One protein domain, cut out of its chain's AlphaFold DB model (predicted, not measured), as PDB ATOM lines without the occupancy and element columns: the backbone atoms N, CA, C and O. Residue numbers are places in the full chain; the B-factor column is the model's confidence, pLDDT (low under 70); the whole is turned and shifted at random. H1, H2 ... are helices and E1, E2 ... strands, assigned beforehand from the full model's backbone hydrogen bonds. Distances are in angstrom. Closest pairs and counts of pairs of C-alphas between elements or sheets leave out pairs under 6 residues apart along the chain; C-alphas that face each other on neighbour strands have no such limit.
ATOM      1  N   TYR A 108     162.669 207.256 255.804       70.44
ATOM      2  CA  TYR A 108     163.726 206.287 256.121       70.44
ATOM      3  C   TYR A 108     163.400 205.441 257.353       70.44
ATOM      4  O   TYR A 108     163.620 204.231 257.315       70.44
ATOM      5  N   ILE A 109     162.843 206.024 258.420       70.38
ATOM      6  CA  ILE A 109     162.401 205.270 259.606       70.38
ATOM      7  C   ILE A 109     161.337 204.251 259.200       70.38
ATOM      8  O   ILE A 109     161.419 203.083 259.581       70.38
ATOM      9  N   GLN A 110     160.357 204.667 258.398       73.75
ATOM     10  CA  GLN A 110     159.290 203.791 257.932       73.75
ATOM     11  C   GLN A 110     159.826 202.687 257.015       73.75
ATOM     12  O   GLN A 110     159.472 201.523 257.190       73.75
ATOM     13  N   LEU A 111     160.764 203.007 256.121       74.25
ATOM     14  CA  LEU A 111     161.436 202.036 255.259       74.25
ATOM     15  C   LEU A 111     162.271 201.032 256.064       74.25
ATOM     16  O   LEU A 111     162.257 199.837 255.769       74.25
ATOM     17  N   VAL A 112     162.961 201.486 257.109       70.94
ATOM     18  CA  VAL A 112     163.722 200.638 258.032       70.94
ATOM     19  C   VAL A 112     162.783 199.727 258.837       70.94
ATOM     20  O   VAL A 112     163.044 198.527 258.932       70.94
ATOM     21  N   LYS A 113     161.645 200.240 259.330       72.19
ATOM     22  CA  LYS A 113     160.594 199.450 260.004       72.19
ATOM     23  C   LYS A 113     159.951 198.423 259.075       72.19
ATOM     24  O   LYS A 113     159.762 197.265 259.450       72.19
ATOM     25  N   GLU A 114     159.672 198.795 257.833       74.81
ATOM     26  CA  GLU A 114     159.198 197.857 256.819       74.81
ATOM     27  C   GLU A 114     160.255 196.801 256.493       74.81
ATOM     28  O   GLU A 114     159.927 195.623 256.362       74.81
ATOM     29  N   GLN A 115     161.535 197.175 256.409       66.88
ATOM     30  CA  GLN A 115     162.623 196.213 256.246       66.88
ATOM     31  C   GLN A 115     162.776 195.290 257.460       66.88
ATOM     32  O   GLN A 115     163.063 194.112 257.250       66.88
ATOM     33  N   GLN A 116     162.519 195.743 258.696       63.78
ATOM     34  CA  GLN A 116     162.420 194.844 259.856       63.78
ATOM     35  C   GLN A 116     161.308 193.830 259.663       63.78
ATOM     36  O   GLN A 116     161.543 192.637 259.835       63.78
ATOM     37  N   GLN A 117     160.103 194.287 259.315       67.69
ATOM     38  CA  GLN A 117     158.945 193.411 259.155       67.69
ATOM     39  C   GLN A 117     159.177 192.409 258.022       67.69
ATOM     40  O   GLN A 117     158.979 191.208 258.207       67.69
ATOM     41  N   ARG A 118     159.706 192.874 256.884       66.19
ATOM     42  CA  ARG A 118     160.088 192.031 255.744       66.19
ATOM     43  C   ARG A 118     161.252 191.099 256.085       66.19
ATOM     44  O   ARG A 118     161.258 189.967 255.622       66.19
ATOM     45  N   GLY A 119     162.221 191.528 256.892       58.50
ATOM     46  CA  GLY A 119     163.344 190.717 257.371       58.50
ATOM     47  C   GLY A 119     162.899 189.615 258.335       58.50
ATOM     48  O   GLY A 119     163.255 188.454 258.139       58.50
ATOM     49  N   LEU A 120     162.039 189.946 259.305       56.59
ATOM     50  CA  LEU A 120     161.385 188.982 260.195       56.59
ATOM     51  C   LEU A 120     160.545 187.965 259.408       56.59
ATOM     52  O   LEU A 120     160.545 186.784 259.747       56.59
ATOM     53  N   GLN A 121     159.846 188.406 258.357       55.75
ATOM     54  CA  GLN A 121     159.044 187.537 257.491       55.75
ATOM     55  C   GLN A 121     159.913 186.670 256.567       55.75
ATOM     56  O   GLN A 121     159.651 185.476 256.439       55.75
ATOM     57  N   TYR A 137     187.215 184.542 263.881       63.12
ATOM     58  CA  TYR A 137     187.007 183.594 264.993       63.12
ATOM     59  C   TYR A 137     187.165 182.118 264.571       63.12
ATOM     60  O   TYR A 137     186.880 181.213 265.363       63.12
ATOM     61  N   LYS A 138     187.562 181.862 263.312       77.88
ATOM     62  CA  LYS A 138     187.903 180.523 262.828       77.88
ATOM     63  C   LYS A 138     189.130 180.049 263.586       77.88
ATOM     64  O   LYS A 138     190.096 180.789 263.749       77.88
ATOM     65  N   VAL A 139     189.062 178.816 264.055       79.25
ATOM     66  CA  VAL A 139     190.131 178.227 264.847       79.25
ATOM     67  C   VAL A 139     191.003 177.376 263.957       79.25
ATOM     68  O   VAL A 139     190.498 176.546 263.203       79.25
ATOM     69  N   ASP A 140     192.310 177.551 264.104       84.50
ATOM     70  CA  ASP A 140     193.264 176.553 263.655       84.50
ATOM     71  C   ASP A 140     193.234 175.350 264.621       84.50
ATOM     72  O   ASP A 140     193.565 175.526 265.803       84.50
ATOM     73  N   PRO A 141     192.820 174.145 264.173       83.56
ATOM     74  CA  PRO A 141     192.697 172.974 265.037       83.56
ATOM     75  C   PRO A 141     193.974 172.608 265.800       83.56
ATOM     76  O   PRO A 141     193.869 172.057 266.893       83.56
ATOM     77  N   TYR A 142     195.161 172.942 265.280       86.69
ATOM     78  CA  TYR A 142     196.439 172.657 265.952       86.69
ATOM     79  C   TYR A 142     196.689 173.529 267.191       86.69
ATOM     80  O   TYR A 142     197.507 173.183 268.038       86.69
ATOM     81  N   THR A 143     195.965 174.642 267.333       86.25
ATOM     82  CA  THR A 143     196.065 175.528 268.506       86.25
ATOM     83  C   THR A 143     195.175 175.096 269.672       86.25
ATOM     84  O   THR A 143     195.241 175.696 270.747       86.25
ATOM     85  N   LEU A 144     194.308 174.098 269.466       85.31
ATOM     86  CA  LEU A 144     193.349 173.629 270.463       85.31
ATOM     87  C   LEU A 144     193.966 172.597 271.404       85.31
ATOM     88  O   LEU A 144     194.720 171.715 270.992       85.31
ATOM     89  N   ARG A 145     193.574 172.664 272.676       86.88
ATOM     90  CA  ARG A 145     193.899 171.657 273.689       86.88
ATOM     91  C   ARG A 145     192.700 170.751 273.925       86.88
ATOM     92  O   ARG A 145     191.550 171.172 273.824       86.88
ATOM     93  N   SER A 146     192.973 169.491 274.260       88.62
ATOM     94  CA  SER A 146     191.922 168.542 274.643       88.62
ATOM     95  C   SER A 146     191.086 169.116 275.791       88.62
ATOM     96  O   SER A 146     191.634 169.578 276.791       88.62
ATOM     97  N   GLY A 147     189.766 169.115 275.629       87.25
ATOM     98  CA  GLY A 147     188.816 169.730 276.553       87.25
ATOM     99  C   GLY A 147     188.319 171.121 276.145       87.25
ATOM    100  O   GLY A 147     187.318 171.566 276.709       87.25
ATOM    101  N   ASP A 148     188.940 171.783 275.163       89.38
ATOM    102  CA  ASP A 148     188.490 173.090 274.672       89.38
ATOM    103  C   ASP A 148     187.114 173.001 273.997       89.38
ATOM    104  O   ASP A 148     186.798 172.040 273.293       89.38
ATOM    105  N   TYR A 149     186.283 174.030 274.164       91.00
ATOM    106  CA  TYR A 149     184.977 174.096 273.509       91.00
ATOM    107  C   TYR A 149     185.073 174.779 272.145       91.00
ATOM    108  O   TYR A 149     185.604 175.886 272.002       91.00
ATOM    109  N   VAL A 150     184.493 174.129 271.143       91.50
ATOM    110  CA  VAL A 150     184.448 174.590 269.756       91.50
ATOM    111  C   VAL A 150     183.010 174.666 269.268       91.50
ATOM    112  O   VAL A 150     182.126 173.964 269.752       91.50
ATOM    113  N   VAL A 151     182.767 175.522 268.284       92.50
ATOM    114  CA  VAL A 151     181.472 175.674 267.628       92.50
ATOM    115  C   VAL A 151     181.614 175.258 266.176       92.50
ATOM    116  O   VAL A 151     182.311 175.904 265.396       92.50
ATOM    117  N   HIS A 152     180.925 174.191 265.793       92.00
ATOM    118  CA  HIS A 152     180.805 173.779 264.405       92.00
ATOM    119  C   HIS A 152     179.642 174.508 263.726       92.00
ATOM    120  O   HIS A 152     178.514 174.482 264.223       92.00
ATOM    121  N   LYS A 153     179.878 175.100 262.545       89.81
ATOM    122  CA  LYS A 153     178.899 175.935 261.808       89.81
ATOM    123  C   LYS A 153     177.508 175.289 261.654       89.81
ATOM    124  O   LYS A 153     176.510 176.012 261.705       89.81
ATOM    125  N   LYS A 154     177.442 173.959 261.472       89.06
ATOM    126  CA  LYS A 154     176.189 173.198 261.261       89.06
ATOM    127  C   LYS A 154     175.618 172.512 262.506       89.06
ATOM    128  O   LYS A 154     174.411 172.369 262.595       89.06
ATOM    129  N   VAL A 155     176.467 172.066 263.429       90.19
ATOM    130  CA  VAL A 155     176.044 171.183 264.538       90.19
ATOM    131  C   VAL A 155     175.915 171.968 265.842       90.19
ATOM    132  O   VAL A 155     175.040 171.692 266.654       90.19
ATOM    133  N   GLY A 156     176.756 172.985 266.033       91.06
ATOM    134  CA  GLY A 156     176.788 173.794 267.243       91.06
ATOM    135  C   GLY A 156     177.973 173.471 268.139       91.06
ATOM    136  O   GLY A 156     179.072 173.209 267.660       91.06
ATOM    137  N   VAL A 157     177.763 173.576 269.446       93.31
ATOM    138  CA  VAL A 157     178.824 173.523 270.460       93.31
ATOM    139  C   VAL A 157     179.238 172.079 270.742       93.31
ATOM    140  O   VAL A 157     178.389 171.269 271.115       93.31
ATOM    141  N   GLY A 158     180.531 171.791 270.621       93.31
ATOM    142  CA  GLY A 158     181.161 170.514 270.954       93.31
ATOM    143  C   GLY A 158     182.449 170.709 271.757       93.31
ATOM    144  O   GLY A 158     182.938 171.831 271.914       93.31
ATOM    145  N   ARG A 159     183.002 169.615 272.279       93.00
ATOM    146  CA  ARG A 159     184.267 169.578 273.020       93.00
ATOM    147  C   ARG A 159     185.352 168.941 272.159       93.00
ATOM    148  O   ARG A 159     185.190 167.829 271.671       93.00
ATOM    149  N   PHE A 160     186.455 169.643 271.948       93.25
ATOM    150  CA  PHE A 160     187.600 169.128 271.212       93.25
ATOM    151  C   PHE A 160     188.307 168.050 272.034       93.25
ATOM    152  O   PHE A 160     188.652 168.274 273.193       93.25
ATOM    153  N   VAL A 161     188.533 166.880 271.437       93.50
ATOM    154  CA  VAL A 161     189.209 165.754 272.102       93.50
ATOM    155  C   VAL A 161     190.658 165.640 271.643       93.50
ATOM    156  O   VAL A 161     191.546 165.445 272.470       93.50
ATOM    157  N   GLY A 162     190.914 165.792 270.343       91.56
ATOM    158  CA  GLY A 162     192.260 165.741 269.783       91.56
ATOM    159  C   GLY A 162     192.271 165.513 268.276       91.56
ATOM    160  O   GLY A 162     191.230 165.281 267.656       91.56
ATOM    161  N   ILE A 163     193.470 165.555 267.702       92.00
ATOM    162  CA  ILE A 163     193.729 165.206 266.305       92.00
ATOM    163  C   ILE A 163     194.319 163.799 266.286       92.00
ATOM    164  O   ILE A 163     195.256 163.514 267.032       92.00
ATOM    165  N   LYS A 164     193.758 162.904 265.472       88.81
ATOM    166  CA  LYS A 164     194.330 161.571 265.240       88.81
ATOM    167  C   LYS A 164     194.397 161.288 263.748       88.81
ATOM    168  O   LYS A 164     193.523 161.706 262.986       88.81
ATOM    169  N   PHE A 165     195.425 160.547 263.358       83.31
ATOM    170  CA  PHE A 165     195.543 159.995 262.018       83.31
ATOM    171  C   PHE A 165     194.595 158.810 261.890       83.31
ATOM    172  O   PHE A 165     194.562 157.944 262.762       83.31
ATOM    173  N   ASP A 166     193.819 158.785 260.814       74.12
ATOM    174  CA  ASP A 166     193.019 157.621 260.463       74.12
ATOM    175  C   ASP A 166     193.094 157.397 258.954       74.12
ATOM    176  O   ASP A 166     193.165 158.342 258.161       74.12
ATOM    177  N   VAL A 167     193.093 156.134 258.549       67.81
ATOM    178  CA  VAL A 167     193.130 155.767 257.138       67.81
ATOM    179  C   VAL A 167     191.698 155.871 256.627       67.81
ATOM    180  O   VAL A 167     190.790 155.184 257.097       67.81
ATOM    181  N   SER A 168     191.452 156.798 255.702       61.62
ATOM    182  CA  SER A 168     190.141 156.880 255.062       61.62
ATOM    183  C   SER A 168     189.889 155.594 254.281       61.62
ATOM    184  O   SER A 168     190.804 155.058 253.661       61.62
ATOM    185  N   ARG A 169     188.633 155.134 254.214       60.38
ATOM    186  CA  ARG A 169     188.262 154.008 253.339       60.38
ATOM    187  C   ARG A 169     188.621 154.292 251.865       60.38
ATOM    188  O   ARG A 169     188.747 153.368 251.084       60.38
ATOM    189  N   THR A 170     188.820 155.554 251.488       58.97
ATOM    190  CA  THR A 170     189.002 155.998 250.097       58.97
ATOM    191  C   THR A 170     190.377 156.627 249.811       58.97
ATOM    192  O   THR A 170     190.558 157.149 248.717       58.97
ATOM    193  N   SER A 171     191.341 156.642 250.749       59.78
ATOM    194  CA  SER A 171     192.713 157.158 250.502       59.78
ATOM    195  C   SER A 171     193.811 156.356 251.222       59.78
ATOM    196  O   SER A 171     193.682 156.051 252.401       59.78
ATOM    197  N   THR A 172     194.891 155.992 250.507       63.22
ATOM    198  CA  THR A 172     195.984 155.137 251.033       63.22
ATOM    199  C   THR A 172     196.946 155.956 251.895       63.22
ATOM    200  O   THR A 172     197.778 155.417 252.616       63.22
ATOM    201  N   GLU A 173     196.798 157.278 251.840       70.25
ATOM    202  CA  GLU A 173     197.503 158.228 252.680       70.25
ATOM    203  C   GLU A 173     196.736 158.457 253.993       70.25
ATOM    204  O   GLU A 173     195.502 158.594 253.971       70.25
ATOM    205  N   PRO A 174     197.443 158.515 255.137       73.19
ATOM    206  CA  PRO A 174     196.834 158.811 256.426       73.19
ATOM    207  C   PRO A 174     196.303 160.249 256.420       73.19
ATOM    208  O   PRO A 174     197.061 161.205 256.260       73.19
ATOM    209  N   ILE A 175     194.992 160.411 256.606       82.38
ATOM    210  CA  ILE A 175     194.368 161.730 256.731       82.38
ATOM    211  C   ILE A 175     194.231 162.055 258.216       82.38
ATOM    212  O   ILE A 175     193.819 161.224 259.028       82.38
ATOM    213  N   GLU A 176     194.550 163.291 258.578       88.44
ATOM    214  CA  GLU A 176     194.311 163.796 259.923       88.44
ATOM    215  C   GLU A 176     192.839 164.149 260.129       88.44
ATOM    216  O   GLU A 176     192.223 164.890 259.349       88.44
ATOM    217  N   PHE A 177     192.285 163.660 261.235       91.38
ATOM    218  CA  PHE A 177     190.929 163.960 261.658       91.38
ATOM    219  C   PHE A 177     190.912 164.601 263.039       91.38
ATOM    220  O   PHE A 177     191.566 164.149 263.978       91.38
ATOM    221  N   VAL A 178     190.088 165.633 263.158       92.44
ATOM    222  CA  VAL A 178     189.699 166.265 264.411       92.44
ATOM    223  C   VAL A 178     188.536 165.483 265.011       92.44
ATOM    224  O   VAL A 178     187.511 165.281 264.353       92.44
ATOM    225  N   PHE A 179     188.689 165.076 266.267       93.94
ATOM    226  CA  PHE A 179     187.643 164.422 267.044       93.94
ATOM    227  C   PHE A 179     186.964 165.432 267.962       93.94
ATOM    228  O   PHE A 179     187.620 166.102 268.766       93.94
ATOM    229  N   ILE A 180     185.642 165.528 267.833       94.19
ATOM    230  CA  ILE A 180     184.805 166.451 268.600       94.19
ATOM    231  C   ILE A 180     183.704 165.655 269.284       94.19
ATOM    232  O   ILE A 180     182.949 164.939 268.633       94.19
ATOM    233  N   GLU A 181     183.597 165.819 270.588       94.62
ATOM    234  CA  GLU A 181     182.563 165.225 271.412       94.62
ATOM    235  C   GLU A 181     181.341 166.138 271.501       94.62
ATOM    236  O   GLU A 181     181.441 167.340 271.770       94.62
ATOM    237  N   TYR A 182     180.178 165.543 271.288       94.75
ATOM    238  CA  TYR A 182     178.860 166.146 271.418       94.75
ATOM    239  C   TYR A 182     178.065 165.398 272.494       94.75
ATOM    240  O   TYR A 182     178.531 164.407 273.048       94.75
ATOM    241  N   ALA A 183     176.863 165.875 272.822       92.81
ATOM    242  CA  ALA A 183     176.076 165.306 273.919       92.81
ATOM    243  C   ALA A 183     175.664 163.834 273.703       92.81
ATOM    244  O   ALA A 183     175.398 163.128 274.669       92.81
ATOM    245  N   ASP A 184     175.568 163.394 272.450       92.06
ATOM    246  CA  ASP A 184     175.055 162.088 272.025       92.06
ATOM    247  C   ASP A 184     176.090 161.232 271.276       92.06
ATOM    248  O   ASP A 184     175.795 160.093 270.922       92.06
ATOM    249  N   GLY A 185     177.298 161.747 271.026       92.44
ATOM    250  CA  GLY A 185     178.321 160.987 270.315       92.44
ATOM    251  C   GLY A 185     179.559 161.780 269.907       92.44
ATOM    252  O   GLY A 185     179.751 162.938 270.274       92.44
ATOM    253  N   MET A 186     180.409 161.125 269.117       92.62
ATOM    254  CA  MET A 186     181.679 161.660 268.626       92.62
ATOM    255  C   MET A 186     181.592 161.951 267.129       92.62
ATOM    256  O   MET A 186     181.226 161.083 266.338       92.62
ATOM    257  N   ALA A 187     181.986 163.154 266.727       91.81
ATOM    258  CA  ALA A 187     182.160 163.521 265.330       91.81
ATOM    259  C   ALA A 187     183.633 163.421 264.930       91.81
ATOM    260  O   ALA A 187     184.525 163.870 265.654       91.81
ATOM    261  N   LYS A 188     183.864 162.881 263.735       91.81
ATOM    262  CA  LYS A 188     185.172 162.800 263.085       91.81
ATOM    263  C   LYS A 188     185.164 163.730 261.873       91.81
ATOM    264  O   LYS A 188     184.388 163.513 260.945       91.81
ATOM    265  N   LEU A 189     186.009 164.760 261.877       90.69
ATOM    266  CA  LEU A 189     186.047 165.785 260.828       90.69
ATOM    267  C   LEU A 189     187.471 165.923 260.264       90.69
ATOM    268  O   LEU A 189     188.385 166.156 261.050       90.69
ATOM    269  N   PRO A 190     187.705 165.802 258.942       91.75
ATOM    270  CA  PRO A 190     189.034 166.027 258.371       91.75
ATOM    271  C   PRO A 190     189.572 167.412 258.742       91.75
ATOM    272  O   PRO A 190     188.822 168.389 258.666       91.75
ATOM    273  N   VAL A 191     190.863 167.530 259.071       89.50
ATOM    274  CA  VAL A 191     191.463 168.810 259.507       89.50
ATOM    275  C   VAL A 191     191.205 169.937 258.498       89.50
ATOM    276  O   VAL A 191     190.755 171.015 258.880       89.50
ATOM    277  N   LYS A 192     191.338 169.663 257.192       87.56
ATOM    278  CA  LYS A 192     191.050 170.641 256.120       87.56
ATOM    279  C   LYS A 192     189.617 171.202 256.172       87.56
ATOM    280  O   LYS A 192     189.390 172.362 255.830       87.56
ATOM    281  N   GLN A 193     188.639 170.388 256.573       86.81
ATOM    282  CA  GLN A 193     187.250 170.831 256.747       86.81
ATOM    283  C   GLN A 193     187.055 171.534 258.094       86.81
ATOM    284  O   GLN A 193     186.353 172.545 258.162       86.81
ATOM    285  N   ALA A 194     187.717 171.043 259.143       85.69
ATOM    286  CA  ALA A 194     187.680 171.610 260.484       85.69
ATOM    287  C   ALA A 194     188.124 173.080 260.502       85.69
ATOM    288  O   ALA A 194     187.379 173.917 261.007       85.69
ATOM    289  N   THR A 195     189.231 173.428 259.840       85.94
ATOM    290  CA  THR A 195     189.722 174.817 259.736       85.94
ATOM    291  C   THR A 195     188.694 175.777 259.113       85.94
ATOM    292  O   THR A 195     188.685 176.972 259.400       85.94
ATOM    293  N   ARG A 196     187.784 175.279 258.261       86.12
ATOM    294  CA  ARG A 196     186.743 176.098 257.608       86.12
ATOM    295  C   ARG A 196     185.448 176.197 258.414       86.12
ATOM    296  O   ARG A 196     184.676 177.134 258.202       86.12
ATOM    297  N   MET A 197     185.164 175.209 259.261       87.88
ATOM    298  CA  MET A 197     183.854 175.038 259.897       87.88
ATOM    299  C   MET A 197     183.863 175.221 261.416       87.88
ATOM    300  O   MET A 197     182.777 175.378 261.984       87.88
ATOM    301  N   LEU A 198     185.035 175.205 262.057       89.56
ATOM    302  CA  LEU A 198     185.186 175.357 263.501       89.56
ATOM    303  C   LEU A 198     185.525 176.788 263.904       89.56
ATOM    304  O   LEU A 198     186.420 177.431 263.356       89.56
ATOM    305  N   TYR A 199     184.817 177.239 264.928       89.94
ATOM    306  CA  TYR A 199     185.002 178.518 265.593       89.94
ATOM    307  C   TYR A 199     185.275 178.273 267.075       89.94
ATOM    308  O   TYR A 199     184.824 177.268 267.633       89.94
ATOM    309  N   ARG A 200     185.999 179.176 267.737       86.31
ATOM    310  CA  ARG A 200     186.225 179.059 269.185       86.31
ATOM    311  C   ARG A 200     184.939 179.432 269.910       86.31
ATOM    312  O   ARG A 200     184.284 180.393 269.518       86.31
ATOM    313  N   TYR A 201     184.572 178.689 270.955       83.06
ATOM    314  CA  TYR A 201     183.372 179.011 271.733       83.06
ATOM    315  C   TYR A 201     183.526 180.310 272.552       83.06
ATOM    316  O   TYR A 201     182.574 181.079 272.613       83.06
ATOM    317  N   ASN A 202     184.715 180.588 273.108       74.69
ATOM    318  CA  ASN A 202     185.006 181.785 273.916       74.69
ATOM    319  C   ASN A 202     186.272 182.529 273.451       74.69
ATOM    320  O   ASN A 202     187.106 181.970 272.730       74.69
ATOM    321  N   LEU A 203     186.451 183.766 273.935       62.03
ATOM    322  CA  LEU A 203     187.709 184.507 273.814       62.03
ATOM    323  C   LEU A 203     188.864 183.773 274.523       62.03
ATOM    324  O   LEU A 203     188.629 183.065 275.511       62.03
ATOM    325  N   PRO A 204     190.118 183.953 274.064       49.12
ATOM    326  CA  PRO A 204     191.280 183.557 274.851       49.12
ATOM    327  C   PRO A 204     191.141 184.200 276.241       49.12
ATOM    328  O   PRO A 204     190.971 185.412 276.318       49.12
ATOM    329  N   ASN A 205     191.168 183.394 277.308       51.47
ATOM    330  CA  ASN A 205     191.042 183.783 278.729       51.47
ATOM    331  C   ASN A 205     189.630 183.755 279.350       51.47
ATOM    332  O   ASN A 205     189.510 183.960 280.557       51.47
ATOM    333  N   GLU A 206     188.567 183.419 278.606       64.38
ATOM    334  CA  GLU A 206     187.243 183.175 279.205       64.38
ATOM    335  C   GLU A 206     187.003 181.675 279.466       64.38
ATOM    336  O   GLU A 206     186.776 180.879 278.553       64.38
ATOM    337  N   THR A 207     186.994 181.269 280.740       63.81
ATOM    338  CA  THR A 207     186.812 179.863 281.172       63.81
ATOM    339  C   THR A 207     185.346 179.465 281.377       63.81
ATOM    340  O   THR A 207     185.035 178.475 282.047       63.81
ATOM    341  N   LYS A 208     184.403 180.215 280.793       71.88
ATOM    342  CA  LYS A 208     182.970 179.919 280.907       71.88
ATOM    343  C   LYS A 208     182.620 178.655 280.131       71.88
ATOM    344  O   LYS A 208     182.701 178.617 278.906       71.88
ATOM    345  N   ARG A 209     182.181 177.618 280.840       79.56
ATOM    346  CA  ARG A 209     181.707 176.381 280.212       79.56
ATOM    347  C   ARG A 209     180.340 176.609 279.549       79.56
ATOM    348  O   ARG A 209     179.514 177.339 280.108       79.56
ATOM    349  N   PRO A 210     180.068 176.000 278.383       81.75
ATOM    350  CA  PRO A 210     178.731 176.013 277.807       81.75
ATOM    351  C   PRO A 210     177.747 175.315 278.747       81.75
ATOM    352  O   PRO A 210     178.093 174.337 279.405       81.75
ATOM    353  N   ARG A 211     176.498 175.797 278.782       79.25
ATOM    354  CA  ARG A 211     175.437 175.176 279.597       79.25
ATOM    355  C   ARG A 211     175.152 173.733 279.170       79.25
ATOM    356  O   ARG A 211     174.889 172.893 280.017       79.25
ATOM    357  N   THR A 212     175.198 173.463 277.866       86.25
ATOM    358  CA  THR A 212     174.943 172.146 277.268       86.25
ATOM    359  C   THR A 212     175.723 172.001 275.965       86.25
ATOM    360  O   THR A 212     175.762 172.949 275.172       86.25
ATOM    361  N   LEU A 213     176.273 170.813 275.702       90.50
ATOM    362  CA  LEU A 213     176.768 170.454 274.371       90.50
ATOM    363  C   LEU A 213     175.594 170.278 273.400       90.50
ATOM    364  O   LEU A 213     174.473 169.964 273.804       90.50
ATOM    365  N   SER A 214     175.840 170.529 272.118       92.62
ATOM    366  CA  SER A 214     174.848 170.281 271.066       92.62
ATOM    367  C   SER A 214     174.782 168.783 270.750       92.62
ATOM    368  O   SER A 214     175.690 168.039 271.121       92.62
ATOM    369  N   LYS A 215     173.696 168.340 270.117       91.75
ATOM    370  CA  LYS A 215     173.500 166.948 269.691       91.75
ATOM    371  C   LYS A 215     173.817 166.823 268.203       91.75
ATOM    372  O   LYS A 215     173.496 167.728 267.438       91.75
ATOM    373  N   LEU A 216     174.429 165.714 267.798       89.69
ATOM    374  CA  LEU A 216     174.658 165.368 266.395       89.69
ATOM    375  C   LEU A 216     173.362 164.934 265.709       89.69
ATOM    376  O   LEU A 216     173.149 165.270 264.549       89.69
ATOM    377  N   SER A 217     172.508 164.214 266.440       87.88
ATOM    378  CA  SER A 217     171.208 163.730 265.963       87.88
ATOM    379  C   SER A 217     170.196 164.851 265.711       87.88
ATOM    380  O   SER A 217     169.406 164.759 264.776       87.88
ATOM    381  N   ASP A 218     170.227 165.917 266.517       87.94
ATOM    382  CA  ASP A 218     169.300 167.049 266.424       87.94
ATOM    383  C   ASP A 218     170.045 168.369 266.188       87.94
ATOM    384  O   ASP A 218     170.382 169.116 267.115       87.94
ATOM    385  N   THR A 219     170.261 168.684 264.910       88.69
ATOM    386  CA  THR A 219     170.806 169.978 264.473       88.69
ATOM    387  C   THR A 219     169.760 171.093 264.492       88.69
ATOM    388  O   THR A 219     170.121 172.273 264.502       88.69
ATOM    389  N   SER A 220     168.466 170.759 264.566       88.81
ATOM    390  CA  SER A 220     167.380 171.743 264.514       88.81
ATOM    391  C   SER A 220     167.404 172.673 265.730       88.81
ATOM    392  O   SER A 220     167.141 173.872 265.615       88.81
ATOM    393  N   ALA A 221     167.807 172.170 266.903       87.75
ATOM    394  CA  ALA A 221     167.988 172.981 268.104       87.75
ATOM    395  C   ALA A 221     169.076 174.059 267.925       87.75
ATOM    396  O   ALA A 221     168.918 175.197 268.387       87.75
ATOM    397  N   TRP A 222     170.174 173.724 267.236       90.06
ATOM    398  CA  TRP A 222     171.239 174.671 266.903       90.06
ATOM    399  C   TRP A 222     170.778 175.695 265.867       90.06
ATOM    400  O   TRP A 222     170.998 176.893 266.049       90.06
ATOM    401  N   GLU A 223     170.082 175.248 264.825       89.31
ATOM    402  CA  GLU A 223     169.514 176.124 263.800       89.31
ATOM    403  C   GLU A 223     168.519 177.118 264.400       89.31
ATOM    404  O   GLU A 223     168.661 178.321 264.191       89.31
ATOM    405  N   ARG A 224     167.592 176.660 265.251       88.56
ATOM    406  CA  ARG A 224     166.666 177.531 265.993       88.56
ATOM    407  C   ARG A 224     167.412 178.560 266.838       88.56
ATOM    408  O   ARG A 224     167.042 179.734 266.841       88.56
ATOM    409  N   ARG A 225     168.485 178.157 267.533       87.62
ATOM    410  CA  ARG A 225     169.321 179.073 268.330       87.62
ATOM    411  C   ARG A 225     170.023 180.109 267.449       87.62
ATOM    412  O   ARG A 225     170.036 181.286 267.799       87.62
ATOM    413  N   LYS A 226     170.555 179.692 266.298       87.50
ATOM    414  CA  LYS A 226     171.190 180.572 265.309       87.50
ATOM    415  C   LYS A 226     170.190 181.566 264.726       87.50
ATOM    416  O   LYS A 226     170.494 182.753 264.668       87.50
ATOM    417  N   THR A 227     168.999 181.113 264.342       86.38
ATOM    418  CA  THR A 227     167.925 181.977 263.834       86.38
ATOM    419  C   THR A 227     167.473 182.965 264.900       86.38
ATOM    420  O   THR A 227     167.411 184.159 264.625       86.38
ATOM    421  N   LYS A 228     167.278 182.520 266.147       85.31
ATOM    422  CA  LYS A 228     166.971 183.414 267.274       85.31
ATOM    423  C   LYS A 228     168.060 184.474 267.482       85.31
ATOM    424  O   LYS A 228     167.736 185.638 267.692       85.31
ATOM    425  N   GLY A 229     169.335 184.089 267.386       84.56
ATOM    426  CA  GLY A 229     170.464 185.021 267.444       84.56
ATOM    427  C   GLY A 229     170.459 186.031 266.295       84.56
ATOM    428  O   GLY A 229     170.595 187.225 266.538       84.56
ATOM    429  N   LYS A 230     170.223 185.581 265.054       82.06
ATOM    430  CA  LYS A 230     170.090 186.466 263.883       82.06
ATOM    431  C   LYS A 230     168.961 187.481 264.058       82.06
ATOM    432  O   LYS A 230     169.187 188.659 263.817       82.06
ATOM    433  N   VAL A 231     167.784 187.036 264.505       81.88
ATOM    434  CA  VAL A 231     166.638 187.921 264.778       81.88
ATOM    435  C   VAL A 231     166.995 188.945 265.855       81.88
ATOM    436  O   VAL A 231     166.696 190.121 265.694       81.88
ATOM    437  N   ALA A 232     167.667 188.524 266.930       78.50
ATOM    438  CA  ALA A 232     168.087 189.433 267.994       78.50
ATOM    439  C   ALA A 232     169.087 190.494 267.499       78.50
ATOM    440  O   ALA A 232     168.930 191.666 267.822       78.50
ATOM    441  N   ILE A 233     170.070 190.101 266.680       78.94
ATOM    442  CA  ILE A 233     171.034 191.033 266.072       78.94
ATOM    443  C   ILE A 233     170.322 191.996 265.120       78.94
ATOM    444  O   ILE A 233     170.554 193.194 265.195       78.94
ATOM    445  N   GLN A 234     169.439 191.501 264.249       77.88
ATOM    446  CA  GLN A 234     168.674 192.356 263.337       77.88
ATOM    447  C   GLN A 234     167.804 193.355 264.092       77.88
ATOM    448  O   GLN A 234     167.785 194.529 263.739       77.88
ATOM    449  N   LYS A 235     167.123 192.903 265.151       79.00
ATOM    450  CA  LYS A 235     166.351 193.785 266.021       79.00
ATOM    451  C   LYS A 235     167.244 194.879 266.609       79.00
ATOM    452  O   LYS A 235     166.934 196.046 266.436       79.00
ATOM    453  N   MET A 236     168.381 194.509 267.200       76.00
ATOM    454  CA  MET A 236     169.343 195.460 267.767       76.00
ATOM    455  C   MET A 236     169.846 196.482 266.739       76.00
ATOM    456  O   MET A 236     169.926 197.665 267.050       76.00
ATOM    457  N   VAL A 237     170.186 196.038 265.523       79.25
ATOM    458  CA  VAL A 237     170.645 196.931 264.445       79.25
ATOM    459  C   VAL A 237     169.574 197.951 264.109       79.25
ATOM    460  O   VAL A 237     169.886 199.126 263.958       79.25
ATOM    461  N   VAL A 238     168.318 197.525 264.008       79.56
ATOM    462  CA  VAL A 238     167.271 198.475 263.669       79.56
ATOM    463  C   VAL A 238     166.900 199.383 264.835       79.56
ATOM    464  O   VAL A 238     166.751 200.576 264.603       79.56
ATOM    465  N   ASP A 239     166.831 198.878 266.065       76.88
ATOM    466  CA  ASP A 239     166.608 199.729 267.237       76.88
ATOM    467  C   ASP A 239     167.693 200.838 267.305       76.88
ATOM    468  O   ASP A 239     167.394 201.997 267.592       76.88
ATOM    469  N   LEU A 240     168.947 200.516 266.943       78.75
ATOM    470  CA  LEU A 240     170.043 201.488 266.828       78.75
ATOM    471  C   LEU A 240     169.854 202.476 265.662       78.75
ATOM    472  O   LEU A 240     170.113 203.668 265.822       78.75
ATOM    473  N   MET A 241     169.406 202.003 264.494       80.31
ATOM    474  CA  MET A 241     169.120 202.872 263.346       80.31
ATOM    475  C   MET A 241     167.969 203.838 263.629       80.31
ATOM    476  O   MET A 241     168.059 205.003 263.260       80.31
ATOM    477  N   GLU A 242     166.903 203.373 264.279       80.12
ATOM    478  CA  GLU A 242     165.763 204.206 264.664       80.12
ATOM    479  C   GLU A 242     166.207 205.322 265.616       80.12
ATOM    480  O   GLU A 242     165.887 206.485 265.371       80.12
ATOM    481  N   LEU A 243     167.024 205.003 266.630       77.56
ATOM    482  CA  LEU A 243     167.619 206.002 267.527       77.56
ATOM    483  C   LEU A 243     168.429 207.043 266.740       77.56
ATOM    484  O   LEU A 243     168.226 208.246 266.915       77.56
ATOM    485  N   TYR A 244     169.301 206.598 265.834       78.44
ATOM    486  CA  TYR A 244     170.134 207.500 265.037       78.44
ATOM    487  C   TYR A 244     169.305 208.412 264.120       78.44
ATOM    488  O   TYR A 244     169.566 209.609 264.037       78.44
ATOM    489  N   LEU A 245     168.262 207.878 263.477       80.94
ATOM    490  CA  LEU A 245     167.356 208.667 262.640       80.94
ATOM    491  C   LEU A 245     166.564 209.689 263.464       80.94
ATOM    492  O   LEU A 245     166.426 210.833 263.038       80.94
ATOM    493  N   HIS A 246     166.087 209.318 264.656       80.81
ATOM    494  CA  HIS A 246     165.454 210.273 265.569       80.81
ATOM    495  C   HIS A 246     166.400 211.408 265.959       80.81
ATOM    496  O   HIS A 246     165.962 212.557 266.014       80.81
ATOM    497  N   ARG A 247     167.681 211.104 266.180       81.00
ATOM    498  CA  ARG A 247     168.703 212.096 266.522       81.00
ATOM    499  C   ARG A 247     169.032 213.023 265.353       81.00
ATOM    500  O   ARG A 247     169.123 214.224 265.560       81.00
ATOM    501  N   LEU A 248     169.124 212.502 264.126       79.50
ATOM    502  CA  LEU A 248     169.348 213.319 262.923       79.50
ATOM    503  C   LEU A 248     168.227 214.330 262.652       79.50
ATOM    504  O   LEU A 248     168.480 215.371 262.052       79.50
ATOM    505  N   LYS A 249     166.998 214.035 263.090       81.56
ATOM    506  CA  LYS A 249     165.884 214.989 263.020       81.56
ATOM    507  C   LYS A 249     165.979 216.100 264.052       81.56
ATOM    508  O   LYS A 249     165.411 217.169 263.838       81.56
ATOM    509  N   GLN A 250     166.618 215.837 265.192       83.94
ATOM    510  CA  GLN A 250     166.796 216.865 266.201       83.94
ATOM    511  C   GLN A 250     167.836 217.860 265.714       83.94
ATOM    512  O   GLN A 250     168.913 217.495 265.243       83.94
TER     513      GLN A 250
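AT A GLANCE: This is residues 108 to 121 and 137 to 250 of the 423 residues of the protein "Helicase ATP-binding domain-containing protein" of Gossypium armourianum (UniProt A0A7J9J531). A small, strongly twisted and curled sheet of five strands, E1 to E5, with the short helix H2 packed on it, forms a head at one end of the domain. The long helix H3 runs away from this head as an arm that makes most of the length, and H1 packs side by side with part of it, running the opposite way. The 128 printed residues hold three named helices and five named strands, in the order H1 E1 E2 E3 E4 H2 E5 H3; the sheet, of order E4 - E3 - E2 - E1 - E5, is antiparallel throughout, and the class is mixed, helices and strands. The whole is loose, with a radius of gyration of the C-alphas of 19.9 A, and a rod spanning 67 by 32 by 26 A.

HOW THE PARTS SIT: E1, residues 149 to 152, E2, residues 156 to 167, E3, residues 174 to 181, and E4, residues 186 to 190, form a meander, each strand the antiparallel neighbour of the one before. E2 bends by 79 degrees at residue 159, and its pairing is staggered: residues 156 to 159 pair with E1, with N 158 and O 150 2.8 A apart, and residues 159 to 167 with E3, with N 161 and O 179 2.9 A apart. E4, an edge strand, pairs with E3 through N 187 and O 180, 2.8 A. The other edge strand, E5, residues 198 to 200, pairs with E1 through N 151 and O 199, 2.8 A. H2, residues 191 to 197, is on the sheet; its closest C-alphas with E3 are those of Val 191 and Phe 177, 5.3 A apart. H3, residues 220 to 249, only grazes the sheet with residues 221 to 226; its closest C-alphas with E2 are those of Trp 222 and Gly 156, 5.6 A apart. H1, residues 108 to 121, touches H3 at residues 231 to 245 alone, at a shallow tilt of 7 degrees, opposite ways; the closest C-alphas, of Ile 109 and Glu 242, are 6.2 A apart. H1 and H2 are apart. Every O i to N i+4 pair is within hydrogen-bond range in H1 and H3, and 2 of 3 in H2.

IN THESE COORDINATES: E2 measures 26.3 A from first to last C-alpha, E3 21.7 A, E4 13.4 A, E1 10.0 A and E5 6.9 A. H3 measures 43.3 A, from C-alpha 220 at (167.380, 171.743, 264.514) to C-alpha 249 at (165.884, 214.989, 263.020). H1 measures 19.4 A and begins at C-alpha 108 at (163.726, 206.287, 256.121); H2 measures 9.8 A.

THE WHOLE: The two C-alphas farthest apart, of Thr 172 and Gln 250, are 69.9 A apart. Residues 122 to 136 are not printed, and C-alphas 121 and 137 are 29.2 A apart across this cut. The link from E5 to H3, residues 201 to 219, is long. Mean pLDDT of the printed part is 81.6; residues 115 to 121, 137, 167 to 172 and 203 to 207 are under 70.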